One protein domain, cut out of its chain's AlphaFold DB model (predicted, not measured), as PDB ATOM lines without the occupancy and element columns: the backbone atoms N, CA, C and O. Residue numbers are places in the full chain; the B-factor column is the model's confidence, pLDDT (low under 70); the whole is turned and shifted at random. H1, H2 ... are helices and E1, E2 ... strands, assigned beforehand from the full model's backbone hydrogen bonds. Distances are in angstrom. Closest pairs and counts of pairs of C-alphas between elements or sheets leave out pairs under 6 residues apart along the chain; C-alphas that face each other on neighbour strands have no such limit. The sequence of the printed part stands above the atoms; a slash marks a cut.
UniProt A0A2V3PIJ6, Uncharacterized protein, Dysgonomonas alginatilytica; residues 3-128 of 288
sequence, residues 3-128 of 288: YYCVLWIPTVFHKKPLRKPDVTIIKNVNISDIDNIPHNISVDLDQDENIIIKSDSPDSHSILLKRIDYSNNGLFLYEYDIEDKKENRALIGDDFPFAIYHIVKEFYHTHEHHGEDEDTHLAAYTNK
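Overview. This is residues 3 to 128 of the 288 residues of an uncharacterized protein of Dysgonomonas alginatilytica (UniProt A0A2V3PIJ6). One strongly twisted sheet of seven strands curls round the helix H2, and a shorter helix, H1, is over E5 of the same sheet. Long loops without named elements join E1 to E2, E2 to E3 and H2 to E7. The printed part has 126 residues, ordered E1 E2 E3 E4 E5 E6 H1 H2 E7; the sheet runs E2 E3 E4 E5 E6 E1 E7, antiparallel from E3 to E7. The class is mixed, with under half of the residues, 53, in named elements. The whole is compact, radius of gyration of the C-alphas 14.2 A, spanning 40 by 30 by 27 A.

Along the chain. E1, residues 3 to 8, begins at C-alpha 3 (241.771, 181.588, 179.829). E2 is residues 25 to 27, E3 41 to 45 and E4 51 to 55. E5, residues 62 to 70, measures 23.1 A, and E6, 75 to 81, 19.9 A. H1 is residues 86 to 91, and H2, 98 to 106, measures 12.9 A. E7, residues 125 to 127, ends at C-alpha 127 (238.633, 176.676, 177.764).

Arrangement. E3 E4 E5 E6 form a meander, each strand the antiparallel neighbour of the one before; N 42 and O 54 are 2.9 A apart, N 53 and O 63 2.9 A, N 66 and O 79 2.8 A. E5 pairs with E4 over residues 62 to 65 and with E6 over 66 to 70. E1 is an inner strand with the antiparallel neighbours E6, where N 5 and O 78 are 3.1 A apart, and E7, where N 4 and O 127 are 2.8 A apart, both within hydrogen-bond range. E2 and E3 meet only at a point, C-alphas 26 and 42, 4.9 A. H2 is on the sheet; its closest C-alphas to E3 are Ile 103 and Val 43, 7.1 A. H1 is on the sheet at a height of 8.6 A. H1 and H2 are apart. In H1 and H2 every O i to N i+4 pair is within hydrogen-bond range.

Size, cuts and confidence. The C-alphas farthest apart, Phe 13 and Asp 35, are 40.6 A apart. The printed part has no cut. The mean pLDDT of the printed part is 71.6; residues 11 to 39, 57 to 60, 83 to 94 and 109 to 121 are under 70.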
ATOM      1  N   TYR A   3     242.419 182.859 179.550       90.62
ATOM      2  CA  TYR A   3     241.771 181.588 179.829       90.62
ATOM      3  C   TYR A   3     240.403 181.838 180.454       90.62
ATOM      4  O   TYR A   3     240.148 182.884 181.057       90.62
ATOM      5  N   TYR A   4     239.525 180.856 180.304       93.12
ATOM      6  CA  TYR A   4     238.190 180.871 180.867       93.12
ATOM      7  C   TYR A   4     237.973 179.602 181.673       93.12
ATOM      8  O   TYR A   4     238.317 178.510 181.219       93.12
ATOM      9  N   CYS A   5     237.358 179.738 182.842       93.94
ATOM     10  CA  CYS A   5     236.840 178.598 183.581       93.94
ATOM     11  C   CYS A   5     235.363 178.807 183.903       93.94
ATOM     12  O   CYS A   5     234.900 179.922 184.149       93.94
ATOM     13  N   VAL A   6     234.609 177.715 183.866       94.12
ATOM     14  CA  VAL A   6     233.216 177.675 184.286       94.12
ATOM     15  C   VAL A   6     233.144 176.819 185.532       94.12
ATOM     16  O   VAL A   6     233.355 175.608 185.461       94.12
ATOM     17  N   LEU A   7     232.833 177.450 186.658       92.00
ATOM     18  CA  LEU A   7     232.610 176.791 187.938       92.00
ATOM     19  C   LEU A   7     231.116 176.527 188.091       92.00
ATOM     20  O   LEU A   7     230.300 177.408 187.824       92.00
ATOM     21  N   TRP A   8     230.750 175.323 188.507       90.38
ATOM     22  CA  TRP A   8     229.377 175.003 188.851       90.38
ATOM     23  C   TRP A   8     229.184 174.999 190.362       90.38
ATOM     24  O   TRP A   8     229.748 174.199 191.103       90.38
ATOM     25  N   ILE A   9     228.345 175.909 190.820       83.88
ATOM     26  CA  ILE A   9     228.018 176.060 192.224       83.88
ATOM     27  C   ILE A   9     226.585 175.544 192.399       83.88
ATOM     28  O   ILE A   9     225.663 176.120 191.802       83.88
ATOM     29  N   PRO A  10     226.374 174.465 193.179       74.12
ATOM     30  CA  PRO A  10     225.063 173.853 193.370       74.12
ATOM     31  C   PRO A  10     224.160 174.769 194.206       74.12
ATOM     32  O   PRO A  10     223.977 174.617 195.409       74.12
ATOM     33  N   THR A  11     223.567 175.760 193.551       62.88
ATOM     34  CA  THR A  11     222.689 176.748 194.178       62.88
ATOM     35  C   THR A  11     221.247 176.256 194.121       62.88
ATOM     36  O   THR A  11     220.449 176.691 193.296       62.88
ATOM     37  N   VAL A  12     220.882 175.318 195.002       52.97
ATOM     38  CA  VAL A  12     219.483 174.844 195.079       52.97
ATOM     39  C   VAL A  12     218.554 175.983 195.542       52.97
ATOM     40  O   VAL A  12     217.400 176.043 195.124       52.97
ATOM     41  N   PHE A  13     219.071 176.943 196.328       47.97
ATOM     42  CA  PHE A  13     218.276 178.050 196.883       47.97
ATOM     43  C   PHE A  13     218.979 179.418 196.981       47.97
ATOM     44  O   PHE A  13     218.311 180.404 197.301       47.97
ATOM     45  N   HIS A  14     220.291 179.540 196.751       49.97
ATOM     46  CA  HIS A  14     221.039 180.758 197.109       49.97
ATOM     47  C   HIS A  14     221.800 181.355 195.927       49.97
ATOM     48  O   HIS A  14     222.717 180.753 195.394       49.97
ATOM     49  N   LYS A  15     221.410 182.566 195.513       57.91
ATOM     50  CA  LYS A  15     222.062 183.319 194.423       57.91
ATOM     51  C   LYS A  15     223.118 184.311 194.906       57.91
ATOM     52  O   LYS A  15     223.713 184.996 194.085       57.91
ATOM     53  N   LYS A  16     223.273 184.459 196.221       62.38
ATOM     54  CA  LYS A  16     224.216 185.394 196.830       62.38
ATOM     55  C   LYS A  16     225.230 184.600 197.646       62.38
ATOM     56  O   LYS A  16     224.800 183.654 198.311       62.38
ATOM     57  N   PRO A  17     226.515 184.987 197.626       60.06
ATOM     58  CA  PRO A  17     227.507 184.401 198.509       60.06
ATOM     59  C   PRO A  17     227.022 184.445 199.962       60.06
ATOM     60  O   PRO A  17     226.496 185.466 200.420       60.06
ATOM     61  N   LEU A  18     227.234 183.355 200.695       66.25
ATOM     62  CA  LEU A  18     227.103 183.257 202.148       66.25
ATOM     63  C   LEU A  18     228.281 183.987 202.800       66.25
ATOM     64  O   LEU A  18     229.107 183.415 203.505       66.25
ATOM     65  N   ARG A  19     228.407 185.278 202.501       54.84
ATOM     66  CA  ARG A  19     229.534 186.087 202.939       54.84
ATOM     67  C   ARG A  19     229.488 186.206 204.461       54.84
ATOM     68  O   ARG A  19     228.653 186.929 205.002       54.84
ATOM     69  N   LYS A  20     230.414 185.550 205.160       52.31
ATOM     70  CA  LYS A  20     230.855 186.056 206.461       52.31
ATOM     71  C   LYS A  20     231.789 187.238 206.166       52.31
ATOM     72  O   LYS A  20     232.721 187.047 205.389       52.31
ATOM     73  N   PRO A  21     231.544 188.441 206.715       42.88
ATOM     74  CA  PRO A  21     232.248 189.667 206.323       42.88
ATOM     75  C   PRO A  21     233.783 189.613 206.386       42.88
ATOM     76  O   PRO A  21     234.416 190.374 205.668       42.88
ATOM     77  N   ASP A  22     234.366 188.697 207.168       43.09
ATOM     78  CA  ASP A  22     235.793 188.708 207.521       43.09
ATOM     79  C   ASP A  22     236.490 187.336 207.407       43.09
ATOM     80  O   ASP A  22     237.491 187.088 208.078       43.09
ATOM     81  N   VAL A  23     235.972 186.397 206.607       42.97
ATOM     82  CA  VAL A  23     236.598 185.066 206.498       42.97
ATOM     83  C   VAL A  23     237.519 185.017 205.288       42.97
ATOM     84  O   VAL A  23     237.125 184.603 204.202       42.97
ATOM     85  N   THR A  24     238.776 185.411 205.492       46.41
ATOM     86  CA  THR A  24     239.877 184.935 204.652       46.41
ATOM     87  C   THR A  24     239.950 183.419 204.828       46.41
ATOM     88  O   THR A  24     240.341 182.938 205.894       46.41
ATOM     89  N   ILE A  25     239.528 182.648 203.822       50.44
ATOM     90  CA  ILE A  25     239.697 181.194 203.850       50.44
ATOM     91  C   ILE A  25     241.163 180.914 203.514       50.44
ATOM     92  O   ILE A  25     241.565 180.829 202.355       50.44
ATOM     93  N   ILE A  26     241.978 180.829 204.563       49.25
ATOM     94  CA  ILE A  26     243.354 180.348 204.485       49.25
ATOM     95  C   ILE A  26     243.274 178.830 204.612       49.25
ATOM     96  O   ILE A  26     243.165 178.295 205.717       49.25
ATOM     97  N   LYS A  27     243.279 178.123 203.480       50.50
ATOM     98  CA  LYS A  27     243.444 176.667 203.469       50.50
ATOM     99  C   LYS A  27     244.841 176.343 202.962       50.50
ATOM    100  O   LYS A  27     245.176 176.597 201.810       50.50
ATOM    101  N   ASN A  28     245.644 175.735 203.831       47.50
ATOM    102  CA  ASN A  28     246.913 175.132 203.448       47.50
ATOM    103  C   ASN A  28     246.606 173.872 202.630       47.50
ATOM    104  O   ASN A  28     246.387 172.804 203.199       47.50
ATOM    105  N   VAL A  29     246.532 173.999 201.307       53.03
ATOM    106  CA  VAL A  29     246.381 172.850 200.410       53.03
ATOM    107  C   VAL A  29     247.628 172.756 199.557       53.03
ATOM    108  O   VAL A  29     248.000 173.713 198.890       53.03
ATOM    109  N   ASN A  30     248.289 171.600 199.580       52.56
ATOM    110  CA  ASN A  30     249.412 171.355 198.690       52.56
ATOM    111  C   ASN A  30     248.887 171.250 197.249       52.56
ATOM    112  O   ASN A  30     248.348 170.220 196.860       52.56
ATOM    113  N   ILE A  31     249.011 172.334 196.487       56.47
ATOM    114  CA  ILE A  31     248.718 172.385 195.046       56.47
ATOM    115  C   ILE A  31     249.924 171.970 194.186       56.47
ATOM    116  O   ILE A  31     249.841 172.004 192.962       56.47
ATOM    117  N   SER A  32     251.050 171.569 194.793       48.56
ATOM    118  CA  SER A  32     252.196 171.056 194.045       48.56
ATOM    119  C   SER A  32     251.987 169.564 193.759       48.56
ATOM    120  O   SER A  32     252.256 168.710 194.603       48.56
ATOM    121  N   ASP A  33     251.566 169.240 192.540       47.09
ATOM    122  CA  ASP A  33     251.675 167.871 192.016       47.09
ATOM    123  C   ASP A  33     253.139 167.500 191.681       47.09
ATOM    124  O   ASP A  33     253.413 166.377 191.260       47.09
ATOM    125  N   ILE A  34     254.097 168.433 191.836       40.62
ATOM    126  CA  ILE A  34     255.438 168.317 191.242       40.62
ATOM    127  C   ILE A  34     256.599 168.229 192.251       40.62
ATOM    128  O   ILE A  34     257.568 167.569 191.904       40.62
ATOM    129  N   ASP A  35     256.541 168.751 193.489       42.22
ATOM    130  CA  ASP A  35     257.778 168.828 194.310       42.22
ATOM    131  C   ASP A  35     257.646 168.643 195.841       42.22
ATOM    132  O   ASP A  35     258.614 168.870 196.565       42.22
ATOM    133  N   ASN A  36     256.508 168.190 196.388       46.31
ATOM    134  CA  ASN A  36     256.323 168.021 197.851       46.31
ATOM    135  C   ASN A  36     256.585 169.300 198.688       46.31
ATOM    136  O   ASN A  36     256.743 169.218 199.909       46.31
ATOM    137  N   ILE A  37     256.602 170.483 198.069       52.94
ATOM    138  CA  ILE A  37     256.727 171.763 198.770       52.94
ATOM    139  C   ILE A  37     255.312 172.313 198.974       52.94
ATOM    140  O   ILE A  37     254.621 172.565 197.987       52.94
ATOM    141  N   PRO A  38     254.854 172.524 200.223       55.53
ATOM    142  CA  PRO A  38     253.545 173.111 200.474       55.53
ATOM    143  C   PRO A  38     253.441 174.488 199.812       55.53
ATOM    144  O   PRO A  38     254.210 175.401 200.118       55.53
ATOM    145  N   HIS A  39     252.487 174.640 198.899       64.69
ATOM    146  CA  HIS A  39     252.120 175.924 198.315       64.69
ATOM    147  C   HIS A  39     250.848 176.422 198.987       64.69
ATOM    148  O   HIS A  39     249.741 176.100 198.572       64.69
ATOM    149  N   ASN A  40     251.026 177.177 200.068       73.69
ATOM    150  CA  ASN A  40     249.908 177.778 200.779       73.69
ATOM    151  C   ASN A  40     249.310 178.899 199.931       73.69
ATOM    152  O   ASN A  40     250.034 179.759 199.414       73.69
ATOM    153  N   ILE A  41     247.990 178.868 199.795       77.12
ATOM    154  CA  ILE A  41     247.236 179.879 199.071       77.12
ATOM    155  C   ILE A  41     246.125 180.442 199.946       77.12
ATOM    156  O   ILE A  41     245.531 179.745 200.771       77.12
ATOM    157  N   SER A  42     245.790 181.700 199.698       81.50
ATOM    158  CA  SER A  42     244.537 182.297 200.141       81.50
ATOM    159  C   SER A  42     243.638 182.540 198.937       81.50
ATOM    160  O   SER A  42     244.096 182.942 197.865       81.50
ATOM    161  N   VAL A  43     242.345 182.272 199.112       83.75
ATOM    162  CA  VAL A  43     241.314 182.555 198.112       83.75
ATOM    163  C   VAL A  43     240.338 183.543 198.732       83.75
ATOM    164  O   VAL A  43     239.814 183.306 199.820       83.75
ATOM    165  N   ASP A  44     240.116 184.659 198.050       86.56
ATOM    166  CA  ASP A  44     239.219 185.734 198.470       86.56
ATOM    167  C   ASP A  44     238.143 185.979 197.402       86.56
ATOM    168  O   ASP A  44     238.392 185.776 196.210       86.56
ATOM    169  N   LEU A  45     236.959 186.412 197.834       85.38
ATOM    170  CA  LEU A  45     235.832 186.769 196.974       85.38
ATOM    171  C   LEU A  45     235.470 188.240 197.211       85.38
ATOM    172  O   LEU A  45     234.982 188.622 198.282       85.38
ATOM    173  N   ASP A  46     235.700 189.073 196.198       86.12
ATOM    174  CA  ASP A  46     235.471 190.510 196.312       86.12
ATOM    175  C   ASP A  46     233.976 190.894 196.228       86.12
ATOM    176  O   ASP A  46     233.074 190.055 196.167       86.12
ATOM    177  N   GLN A  47     233.679 192.197 196.289       83.31
ATOM    178  CA  GLN A  47     232.297 192.698 196.252       83.31
ATOM    179  C   GLN A  47     231.594 192.483 194.902       83.31
ATOM    180  O   GLN A  47     230.364 192.429 194.874       83.31
ATOM    181  N   ASP A  48     232.358 192.341 193.820       85.62
ATOM    182  CA  ASP A  48     231.858 192.084 192.469       85.62
ATOM    183  C   ASP A  48     231.784 190.576 192.156       85.62
ATOM    184  O   ASP A  48     231.393 190.181 191.047       85.62
ATOM    185  N   GLU A  49     232.090 189.745 193.160       87.31
ATOM    186  CA  GLU A  49     232.226 188.289 193.101       87.31
ATOM    187  C   GLU A  49     233.371 187.824 192.186       87.31
ATOM    188  O   GLU A  49     233.300 186.745 191.599       87.31
ATOM    189  N   ASN A  50     234.437 188.617 192.050       91.00
ATOM    190  CA  ASN A  50     235.690 188.138 191.471       91.00
ATOM    191  C   ASN A  50     236.461 187.320 192.506       91.00
ATOM    192  O   ASN A  50     236.441 187.629 193.698       91.00
ATOM    193  N   ILE A  51     237.182 186.304 192.035       90.19
ATOM    194  CA  ILE A  51     237.999 185.448 192.896       90.19
ATOM    195  C   ILE A  51     239.450 185.912 192.800       90.19
ATOM    196  O   ILE A  51     239.997 186.047 191.706       90.19
ATOM    197  N   ILE A  52     240.084 186.135 193.946       88.88
ATOM    198  CA  ILE A  52     241.492 186.513 194.042       88.88
ATOM    199  C   ILE A  52     242.229 185.372 194.732       88.88
ATOM    200  O   ILE A  52     241.968 185.078 195.895       88.88
ATOM    201  N   ILE A  53     243.159 184.744 194.022       86.88
ATOM    202  CA  ILE A  53     244.004 183.670 194.554       86.88
ATOM    203  C   ILE A  53     245.381 184.261 194.797       86.88
ATOM    204  O   ILE A  53     245.965 184.818 193.871       86.88
ATOM    205  N   LYS A  54     245.906 184.152 196.016       84.44
ATOM    206  CA  LYS A  54     247.234 184.659 196.377       84.44
ATOM    207  C   LYS A  54     248.092 183.527 196.915       84.44
ATOM    208  O   LYS A  54     247.622 182.749 197.738       84.44
ATOM    209  N   SER A  55     249.341 183.468 196.468       78.81
ATOM    210  CA  SER A  55     250.372 182.630 197.080       78.81
ATOM    211  C   SER A  55     250.918 183.303 198.338       78.81
ATOM    212  O   SER A  55     251.240 184.497 198.303       78.81
ATOM    213  N   ASP A  56     251.105 182.527 199.404       72.50
ATOM    214  CA  ASP A  56     251.769 182.963 200.641       72.50
ATOM    215  C   ASP A  56     253.315 182.913 200.535       72.50
ATOM    216  O   ASP A  56     254.028 182.940 201.541       72.50
ATOM    217  N   SER A  57     253.869 182.823 199.319       67.69
ATOM    218  CA  SER A  57     255.316 182.848 199.064       67.69
ATOM    219  C   SER A  57     255.931 184.252 199.222       67.69
ATOM    220  O   SER A  57     255.240 185.249 199.007       67.69
ATOM    221  N   PRO A  58     257.246 184.355 199.529       59.38
ATOM    222  CA  PRO A  58     257.971 185.634 199.585       59.38
ATOM    223  C   PRO A  58     257.838 186.448 198.291       59.38
ATOM    224  O   PRO A  58     257.677 187.666 198.330       59.38
ATOM    225  N   ASP A  59     257.825 185.749 197.156       62.38
ATOM    226  CA  ASP A  59     257.444 186.281 195.854       62.38
ATOM    227  C   ASP A  59     255.922 186.158 195.719       62.38
ATOM    228  O   ASP A  59     255.404 185.215 195.122       62.38
ATOM    229  N   SER A  60     255.180 187.030 196.406       65.75
ATOM    230  CA  SER A  60     253.717 186.944 196.437       65.75
ATOM    231  C   SER A  60     253.148 187.172 195.035       65.75
ATOM    232  O   SER A  60     253.276 188.251 194.452       65.75
ATOM    233  N   HIS A  61     252.507 186.138 194.498       75.19
ATOM    234  CA  HIS A  61     251.799 186.184 193.227       75.19
ATOM    235  C   HIS A  61     250.300 186.120 193.475       75.19
ATOM    236  O   HIS A  61     249.834 185.353 194.321       75.19
ATOM    237  N   SER A  62     249.546 186.916 192.720       83.69
ATOM    238  CA  SER A  62     248.091 186.911 192.769       83.69
ATOM    239  C   SER A  62     247.501 186.711 191.384       83.69
ATOM    240  O   SER A  62     247.873 187.429 190.455       83.69
ATOM    241  N   ILE A  63     246.536 185.805 191.270       87.31
ATOM    242  CA  ILE A  63     245.732 185.629 190.064       87.31
ATOM    243  C   ILE A  63     244.321 186.130 190.357       87.31
ATOM    244  O   ILE A  63     243.691 185.726 191.336       87.31
ATOM    245  N   LEU A  64     243.835 187.020 189.494       90.12
ATOM    246  CA  LEU A  64     242.462 187.506 189.511       90.12
ATOM    247  C   LEU A  64     241.638 186.722 188.489       90.12
ATOM    248  O   LEU A  64     241.929 186.746 187.293       90.12
ATOM    249  N   LEU A  65     240.577 186.083 188.963       92.81
ATOM    250  CA  LEU A  65     239.526 185.504 188.142       92.81
ATOM    251  C   LEU A  65     238.369 186.490 188.142       92.81
ATOM    252  O   LEU A  65     237.608 186.596 189.109       92.81
ATOM    253  N   LYS A  66     238.228 187.218 187.043       95.06
ATOM    254  CA  LYS A  66     237.146 188.173 186.866       95.06
ATOM    255  C   LYS A  66     235.863 187.432 186.520       95.06
ATOM    256  O   LYS A  66     235.824 186.722 185.515       95.06
ATOM    257  N   ARG A  67     234.797 187.625 187.298       94.12
ATOM    258  CA  ARG A  67     233.483 187.063 186.967       94.12
ATOM    259  C   ARG A  67     232.929 187.779 185.738       94.12
ATOM    260  O   ARG A  67     232.768 188.999 185.724       94.12
ATOM    261  N   ILE A  68     232.639 187.016 184.694       95.62
ATOM    262  CA  ILE A  68     232.154 187.528 183.410       95.62
ATOM    263  C   ILE A  68     230.650 187.348 183.274       95.62
ATOM    264  O   ILE A  68     229.964 188.237 182.771       95.62
ATOM    265  N   ASP A  69     230.142 186.184 183.666       93.62
ATOM    266  CA  ASP A  69     228.725 185.871 183.546       93.62
ATOM    267  C   ASP A  69     228.318 184.784 184.543       93.62
ATOM    268  O   ASP A  69     229.159 184.070 185.087       93.62
ATOM    269  N   TYR A  70     227.015 184.639 184.754       91.19
ATOM    270  CA  TYR A  70     226.440 183.530 185.496       91.19
ATOM    271  C   TYR A  70     225.116 183.077 184.874       91.19
ATOM    272  O   TYR A  70     224.431 183.814 184.152       91.19
ATOM    273  N   SER A  71     224.733 181.841 185.164       88.38
ATOM    274  CA  SER A  71     223.488 181.240 184.707       88.38
ATOM    275  C   SER A  71     222.607 180.816 185.885       88.38
ATOM    276  O   SER A  71     223.059 180.565 187.000       88.38
ATOM    277  N   ASN A  72     221.303 180.687 185.632       81.44
ATOM    278  CA  ASN A  72     220.338 180.297 186.666       81.44
ATOM    279  C   ASN A  72     220.458 178.834 187.134       81.44
ATOM    280  O   ASN A  72     219.771 178.466 188.078       81.44
ATOM    281  N   ASN A  73     221.276 178.005 186.480       81.94
ATOM    282  CA  ASN A  73     221.595 176.643 186.926       81.94
ATOM    283  C   ASN A  73     222.935 176.565 187.677       81.94
ATOM    284  O   ASN A  73     223.480 175.473 187.820       81.94
ATOM    285  N   GLY A  74     223.466 177.709 188.122       86.25
ATOM    286  CA  GLY A  74     224.649 177.769 188.974       86.25
ATOM    287  C   GLY A  74     225.981 177.708 188.231       86.25
ATOM    288  O   GLY A  74     226.991 177.452 188.872       86.25
ATOM    289  N   LEU A  75     226.021 177.915 186.908       91.38
ATOM    290  CA  LEU A  75     227.295 178.066 186.197       91.38
ATOM    291  C   LEU A  75     227.780 179.506 186.347       91.38
ATOM    292  O   LEU A  75     227.040 180.440 186.047       91.38
ATOM    293  N   PHE A  76     229.025 179.675 186.766       92.75
ATOM    294  CA  PHE A  76     229.717 180.953 186.864       92.75
ATOM    295  C   PHE A  76     230.908 180.927 185.916       92.75
ATOM    296  O   PHE A  76     231.771 180.059 186.024       92.75
ATOM    297  N   LEU A  77     230.938 181.865 184.974       95.19
ATOM    298  CA  LEU A  77     232.021 182.028 184.017       95.19
ATOM    299  C   LEU A  77     233.012 183.061 184.542       95.19
ATOM    300  O   LEU A  77     232.643 184.216 184.766       95.19
ATOM    301  N   TYR A  78     234.272 182.659 184.639       95.00
ATOM    302  CA  TYR A  78     235.388 183.521 184.989       95.00
ATOM    303  C   TYR A  78     236.382 183.631 183.833       95.00
ATOM    304  O   TYR A  78     236.580 182.686 183.070       95.00
ATOM    305  N   GLU A  79     237.010 184.797 183.719       94.44
ATOM    306  CA  GLU A  79     238.155 185.075 182.849       94.44
ATOM    307  C   GLU A  79     239.382 185.325 183.723       94.44
ATOM    308  O   GLU A  79     239.294 186.037 184.726       94.44
ATOM    309  N   TYR A  80     240.525 184.770 183.338       91.19
ATOM    310  CA  TYR A  80     241.795 185.021 184.006       91.19
ATOM    311  C   TYR A  80     242.946 185.022 183.004       91.19
ATOM    312  O   TYR A  80     242.886 184.394 181.942       91.19
ATOM    313  N   ASP A  81     244.008 185.740 183.353       86.25
ATOM    314  CA  ASP A  81     245.240 185.784 182.584       86.25
ATOM    315  C   ASP A  81     246.321 184.981 183.301       86.25
ATOM    316  O   ASP A  81     246.688 185.275 184.438       86.25
ATOM    317  N   ILE A  82     246.873 183.990 182.603       75.00
ATOM    318  CA  ILE A  82     248.151 183.399 182.990       75.00
ATOM    319  C   ILE A  82     249.212 184.210 182.242       75.00
ATOM    320  O   ILE A  82     249.367 184.086 181.017       75.00
ATOM    321  N   GLU A  83     249.895 185.116 182.947       67.94
ATOM    322  CA  GLU A  83     251.180 185.621 182.451       67.94
ATOM    323  C   GLU A  83     252.155 184.443 182.393       67.94
ATOM    324  O   GLU A  83     252.130 183.594 183.281       67.94
ATOM    325  N   ASP A  84     253.033 184.404 181.387       58.81
ATOM    326  CA  ASP A  84     253.969 183.296 181.127       58.81
ATOM    327  C   ASP A  84     255.131 183.219 182.143       58.81
ATOM    328  O   ASP A  84     256.256 182.824 181.842       58.81
ATOM    329  N   LYS A  85     254.860 183.645 183.374       60.91
ATOM    330  CA  LYS A  85     255.714 183.478 184.536       60.91
ATOM    331  C   LYS A  85     255.504 182.072 185.077       60.91
ATOM    332  O   LYS A  85     254.369 181.615 185.243       60.91
ATOM    333  N   LYS A  86     256.612 181.379 185.337       61.22
ATOM    334  CA  LYS A  86     256.627 179.990 185.808       61.22
ATOM    335  C   LYS A  86     255.790 179.821 187.085       61.22
ATOM    336  O   LYS A  86     255.166 178.779 187.253       61.22
ATOM    337  N   GLU A  87     255.713 180.855 187.927       62.34
ATOM    338  CA  GLU A  87     254.960 180.835 189.185       62.34
ATOM    339  C   GLU A  87     253.433 180.899 188.992       62.34
ATOM    340  O   GLU A  87     252.695 180.226 189.706       62.34
ATOM    341  N   ASN A  88     252.926 181.623 187.986       60.75
ATOM    342  CA  ASN A  88     251.480 181.679 187.717       60.75
ATOM    343  C   ASN A  88     250.943 180.344 187.189       60.75
ATOM    344  O   ASN A  88     249.855 179.921 187.574       60.75
ATOM    345  N   ARG A  89     251.735 179.655 186.356       61.00
ATOM    346  CA  ARG A  89     251.418 178.292 185.902       61.00
ATOM    347  C   ARG A  89     251.438 177.269 187.042       61.00
ATOM    348  O   ARG A  89     250.772 176.247 186.929       61.00
ATOM    349  N   ALA A  90     252.191 177.530 188.113       58.34
ATOM    350  CA  ALA A  90     252.206 176.680 189.302       58.34
ATOM    351  C   ALA A  90     250.944 176.857 190.167       58.34
ATOM    352  O   ALA A  90     250.544 175.920 190.850       58.34
ATOM    353  N   LEU A  91     250.303 178.034 190.123       64.12
ATOM    354  CA  LEU A  91     249.052 178.308 190.838       64.12
ATOM    355  C   LEU A  91     247.813 177.835 190.075       64.12
ATOM    356  O   LEU A  91     246.900 177.293 190.685       64.12
ATOM    357  N   ILE A  92     247.758 178.068 188.762       69.19
ATOM    358  CA  ILE A  92     246.683 177.603 187.878       69.19
ATOM    359  C   ILE A  92     247.353 177.121 186.591       69.19
ATOM    360  O   ILE A  92     247.861 177.927 185.811       69.19
ATOM    361  N   GLY A  93     247.403 175.801 186.409       65.06
ATOM    362  CA  GLY A  93     247.959 175.173 185.213       65.06
ATOM    363  C   GLY A  93     247.007 175.244 184.015       65.06
ATOM    364  O   GLY A  93     246.127 176.103 183.937       65.06
ATOM    365  N   ASP A  94     247.173 174.311 183.072       65.12
ATOM    366  CA  ASP A  94     246.219 174.140 181.964       65.12
ATOM    367  C   ASP A  94     244.841 173.654 182.468       65.12
ATOM    368  O   ASP A  94     243.807 174.016 181.898       65.12
ATOM    369  N   ASP A  95     244.830 172.914 183.582       72.25
ATOM    370  CA  ASP A  95     243.632 172.507 184.311       72.25
ATOM    371  C   ASP A  95     243.427 173.371 185.561       72.25
ATOM    372  O   ASP A  95     244.372 173.751 186.259       72.25
ATOM    373  N   PHE A  96     242.166 173.681 185.866       82.31
ATOM    374  CA  PHE A  96     241.825 174.472 187.043       82.31
ATOM    375  C   PHE A  96     241.954 173.624 188.320       82.31
ATOM    376  O   PHE A  96     241.292 172.582 188.410       82.31
ATOM    377  N   PRO A  97     242.734 174.053 189.331       80.38
ATOM    378  CA  PRO A  97     242.985 173.231 190.505       80.38
ATOM    379  C   PRO A  97     241.721 172.914 191.295       80.38
ATOM    380  O   PRO A  97     240.926 173.790 191.651       80.38
ATOM    381  N   PHE A  98     241.584 171.638 191.640       76.69
ATOM    382  CA  PHE A  98     240.434 171.127 192.369       76.69
ATOM    383  C   PHE A  98     240.242 171.804 193.736       76.69
ATOM    384  O   PHE A  98     239.134 172.212 194.083       76.69
ATOM    385  N   ALA A  99     241.337 171.979 194.481       76.56
ATOM    386  CA  ALA A  99     241.337 172.619 195.794       76.56
ATOM    387  C   ALA A  99     240.770 174.045 195.751       76.56
ATOM    388  O   ALA A  99     239.951 174.420 196.587       76.56
ATOM    389  N   ILE A 100     241.163 174.819 194.733       80.88
ATOM    390  CA  ILE A 100     240.689 176.191 194.534       80.88
ATOM    391  C   ILE A 100     239.196 176.182 194.233       80.88
ATOM    392  O   ILE A 100     238.444 176.947 194.830       80.88
ATOM    393  N   TYR A 101     238.743 175.288 193.352       85.19
ATOM    394  CA  TYR A 101     237.320 175.158 193.056       85.19
ATOM    395  C   TYR A 101     236.509 174.817 194.314       85.19
ATOM    396  O   TYR A 101     235.472 175.432 194.550       85.19
ATOM    397  N   HIS A 102     236.992 173.905 195.159       78.12
ATOM    398  CA  HIS A 102     236.338 173.585 196.429       78.12
ATOM    399  C   HIS A 102     236.171 174.792 197.342       78.12
ATOM    400  O   HIS A 102     235.049 175.098 197.743       78.12
ATOM    401  N   ILE A 103     237.262 175.523 197.579       79.44
ATOM    402  CA  ILE A 103     237.244 176.732 198.407       79.44
ATOM    403  C   ILE A 103     236.249 177.752 197.850       79.44
ATOM    404  O   ILE A 103     235.493 178.363 198.599       79.44
ATOM    405  N   VAL A 104     236.201 177.918 196.526       82.94
ATOM    406  CA  VAL A 104     235.263 178.854 195.901       82.94
ATOM    407  C   VAL A 104     233.814 178.464 196.173       82.94
ATOM    408  O   VAL A 104     232.992 179.345 196.420       82.94
ATOM    409  N   LYS A 105     233.469 177.173 196.140       80.12
ATOM    410  CA  LYS A 105     232.088 176.752 196.394       80.12
ATOM    411  C   LYS A 105     231.659 177.008 197.847       80.12
ATOM    412  O   LYS A 105     230.508 177.379 198.064       80.12
ATOM    413  N   GLU A 106     232.576 176.925 198.815       77.00
ATOM    414  CA  GLU A 106     232.306 177.241 200.233       77.00
ATOM    415  C   GLU A 106     231.811 178.681 200.448       77.00
ATOM    416  O   GLU A 106     231.111 178.956 201.422       77.00
ATOM    417  N   PHE A 107     232.084 179.606 199.519       78.25
ATOM    418  CA  PHE A 107     231.483 180.942 199.569       78.25
ATOM    419  C   PHE A 107     229.970 180.947 199.321       78.25
ATOM    420  O   PHE A 107     229.320 181.951 199.605       78.25
ATOM    421  N   TYR A 108     229.389 179.880 198.774       75.69
ATOM    422  CA  TYR A 108     228.014 179.859 198.271       75.69
ATOM    423  C   TYR A 108     227.140 178.759 198.880       75.69
ATOM    424  O   TYR A 108     225.914 178.866 198.795       75.69
ATOM    425  N   HIS A 109     227.722 177.733 199.504       66.50
ATOM    426  CA  HIS A 109     226.967 176.677 200.180       66.50
ATOM    427  C   HIS A 109     227.537 176.354 201.563       66.50
ATOM    428  O   HIS A 109     228.743 176.356 201.780       66.50
ATOM    429  N   THR A 110     226.652 176.048 202.507       61.28
ATOM    430  CA  THR A 110     226.989 175.326 203.737       61.28
ATOM    431  C   THR A 110     226.983 173.830 203.431       61.28
ATOM    432  O   THR A 110     226.167 173.363 202.635       61.28
ATOM    433  N   HIS A 111     227.874 173.050 204.048       59.25
ATOM    434  CA  HIS A 111     227.916 171.581 203.935       59.25
ATOM    435  C   HIS A 111     226.718 170.894 204.633       59.25
ATOM    436  O   HIS A 111     226.863 169.910 205.347       59.25
ATOM    437  N   GLU A 112     225.504 171.418 204.460       51.50
ATOM    438  CA  GLU A 112     224.282 170.912 205.095       51.50
ATOM    439  C   GLU A 112     223.856 169.534 204.569       51.50
ATOM    440  O   GLU A 112     223.025 168.868 205.190       51.50
ATOM    441  N   HIS A 113     224.393 169.099 203.425       45.09
ATOM    442  CA  HIS A 113     223.921 167.910 202.709       45.09
ATOM    443  C   HIS A 113     225.011 166.873 202.373       45.09
ATOM    444  O   HIS A 113     224.697 165.860 201.751       45.09
ATOM    445  N   HIS A 114     226.270 167.085 202.779       48.34
ATOM    446  CA  HIS A 114     227.380 166.121 202.655       48.34
ATOM    447  C   HIS A 114     228.530 166.496 203.603       48.34
ATOM    448  O   HIS A 114     228.591 167.631 204.065       48.34
ATOM    449  N   GLY A 115     229.445 165.564 203.895       45.66
ATOM    450  CA  GLY A 115     230.639 165.865 204.697       45.66
ATOM    451  C   GLY A 115     231.590 166.865 204.016       45.66
ATOM    452  O   GLY A 115     231.539 167.037 202.795       45.66
ATOM    453  N   GLU A 116     232.470 167.501 204.804       44.41
ATOM    454  CA  GLU A 116     233.539 168.409 204.326       44.41
ATOM    455  C   GLU A 116     234.461 167.730 203.293       44.41
ATOM    456  O   GLU A 116     234.890 168.365 202.334       44.41
ATOM    457  N   ASP A 117     234.681 166.420 203.431       45.66
ATOM    458  CA  ASP A 117     235.544 165.618 202.549       45.66
ATOM    459  C   ASP A 117     234.844 165.160 201.254       45.66
ATOM    460  O   ASP A 117     235.443 164.508 200.399       45.66
ATOM    461  N   GLU A 118     233.544 165.430 201.124       50.47
ATOM    462  CA  GLU A 118     232.665 164.784 200.141       50.47
ATOM    463  C   GLU A 118     231.981 165.771 199.210       50.47
ATOM    464  O   GLU A 118     231.217 165.371 198.326       50.47
ATOM    465  N   ASP A 119     232.279 167.056 199.383       48.38
ATOM    466  CA  ASP A 119     231.806 168.076 198.485       48.38
ATOM    467  C   ASP A 119     232.240 167.700 197.056       48.38
ATOM    468  O   ASP A 119     233.294 167.113 196.793       48.38
ATOM    469  N   THR A 120     231.311 167.859 196.123       52.19
ATOM    470  CA  THR A 120     231.345 167.198 194.820       52.19
ATOM    471  C   THR A 120     232.699 167.388 194.141       52.19
ATOM    472  O   THR A 120     233.043 168.522 193.784       52.19
ATOM    473  N   HIS A 121     233.462 166.302 193.954       65.62
ATOM    474  CA  HIS A 121     234.775 166.340 193.308       65.62
ATOM    475  C   HIS A 121     234.682 166.514 191.780       65.62
ATOM    476  O   HIS A 121     235.243 165.743 191.005       65.62
ATOM    477  N   LEU A 122     233.890 167.482 191.318       79.50
ATOM    478  CA  LEU A 122     233.786 167.786 189.896       79.50
ATOM    479  C   LEU A 122     234.970 168.661 189.503       79.50
ATOM    480  O   LEU A 122     235.257 169.652 190.165       79.50
ATOM    481  N   ALA A 123     235.642 168.308 188.412       86.12
ATOM    482  CA  ALA A 123     236.614 169.198 187.796       86.12
ATOM    483  C   ALA A 123     235.884 170.395 187.174       86.12
ATOM    484  O   ALA A 123     234.806 170.229 186.588       86.12
ATOM    485  N   ALA A 124     236.469 171.588 187.272       90.75
ATOM    486  CA  ALA A 124     235.952 172.744 186.552       90.75
ATOM    487  C   ALA A 124     236.078 172.535 185.036       90.75
ATOM    488  O   ALA A 124     236.960 171.815 184.570       90.75
ATOM    489  N   TYR A 125     235.204 173.172 184.262       93.25
ATOM    490  CA  TYR A 125     235.356 173.222 182.810       93.25
ATOM    491  C   TYR A 125     236.270 174.398 182.450       93.25
ATOM    492  O   TYR A 125     235.973 175.530 182.829       93.25
ATOM    493  N   THR A 126     237.361 174.152 181.727       92.31
ATOM    494  CA  THR A 126     238.300 175.184 181.263       92.31
ATOM    495  C   THR A 126     238.311 175.263 179.742       92.31
ATOM    496  O   THR A 126     238.140 174.264 179.045       92.31
ATOM    497  N   ASN A 127     238.491 176.467 179.200       90.75
ATOM    498  CA  ASN A 127     238.633 176.676 177.764       90.75
ATOM    499  C   ASN A 127     239.472 177.933 177.475       90.75
ATOM    500  O   ASN A 127     239.516 178.876 178.263       90.75
ATOM    501  N   LYS A 128     240.147 177.960 176.323       90.56
ATOM    502  CA  LYS A 128     240.867 179.139 175.805       90.56
ATOM    503  C   LYS A 128     239.941 180.086 175.041       90.56
ATOM    504  O   LYS A 128     240.249 181.264 174.883       90.56
TER     505      LYS A 128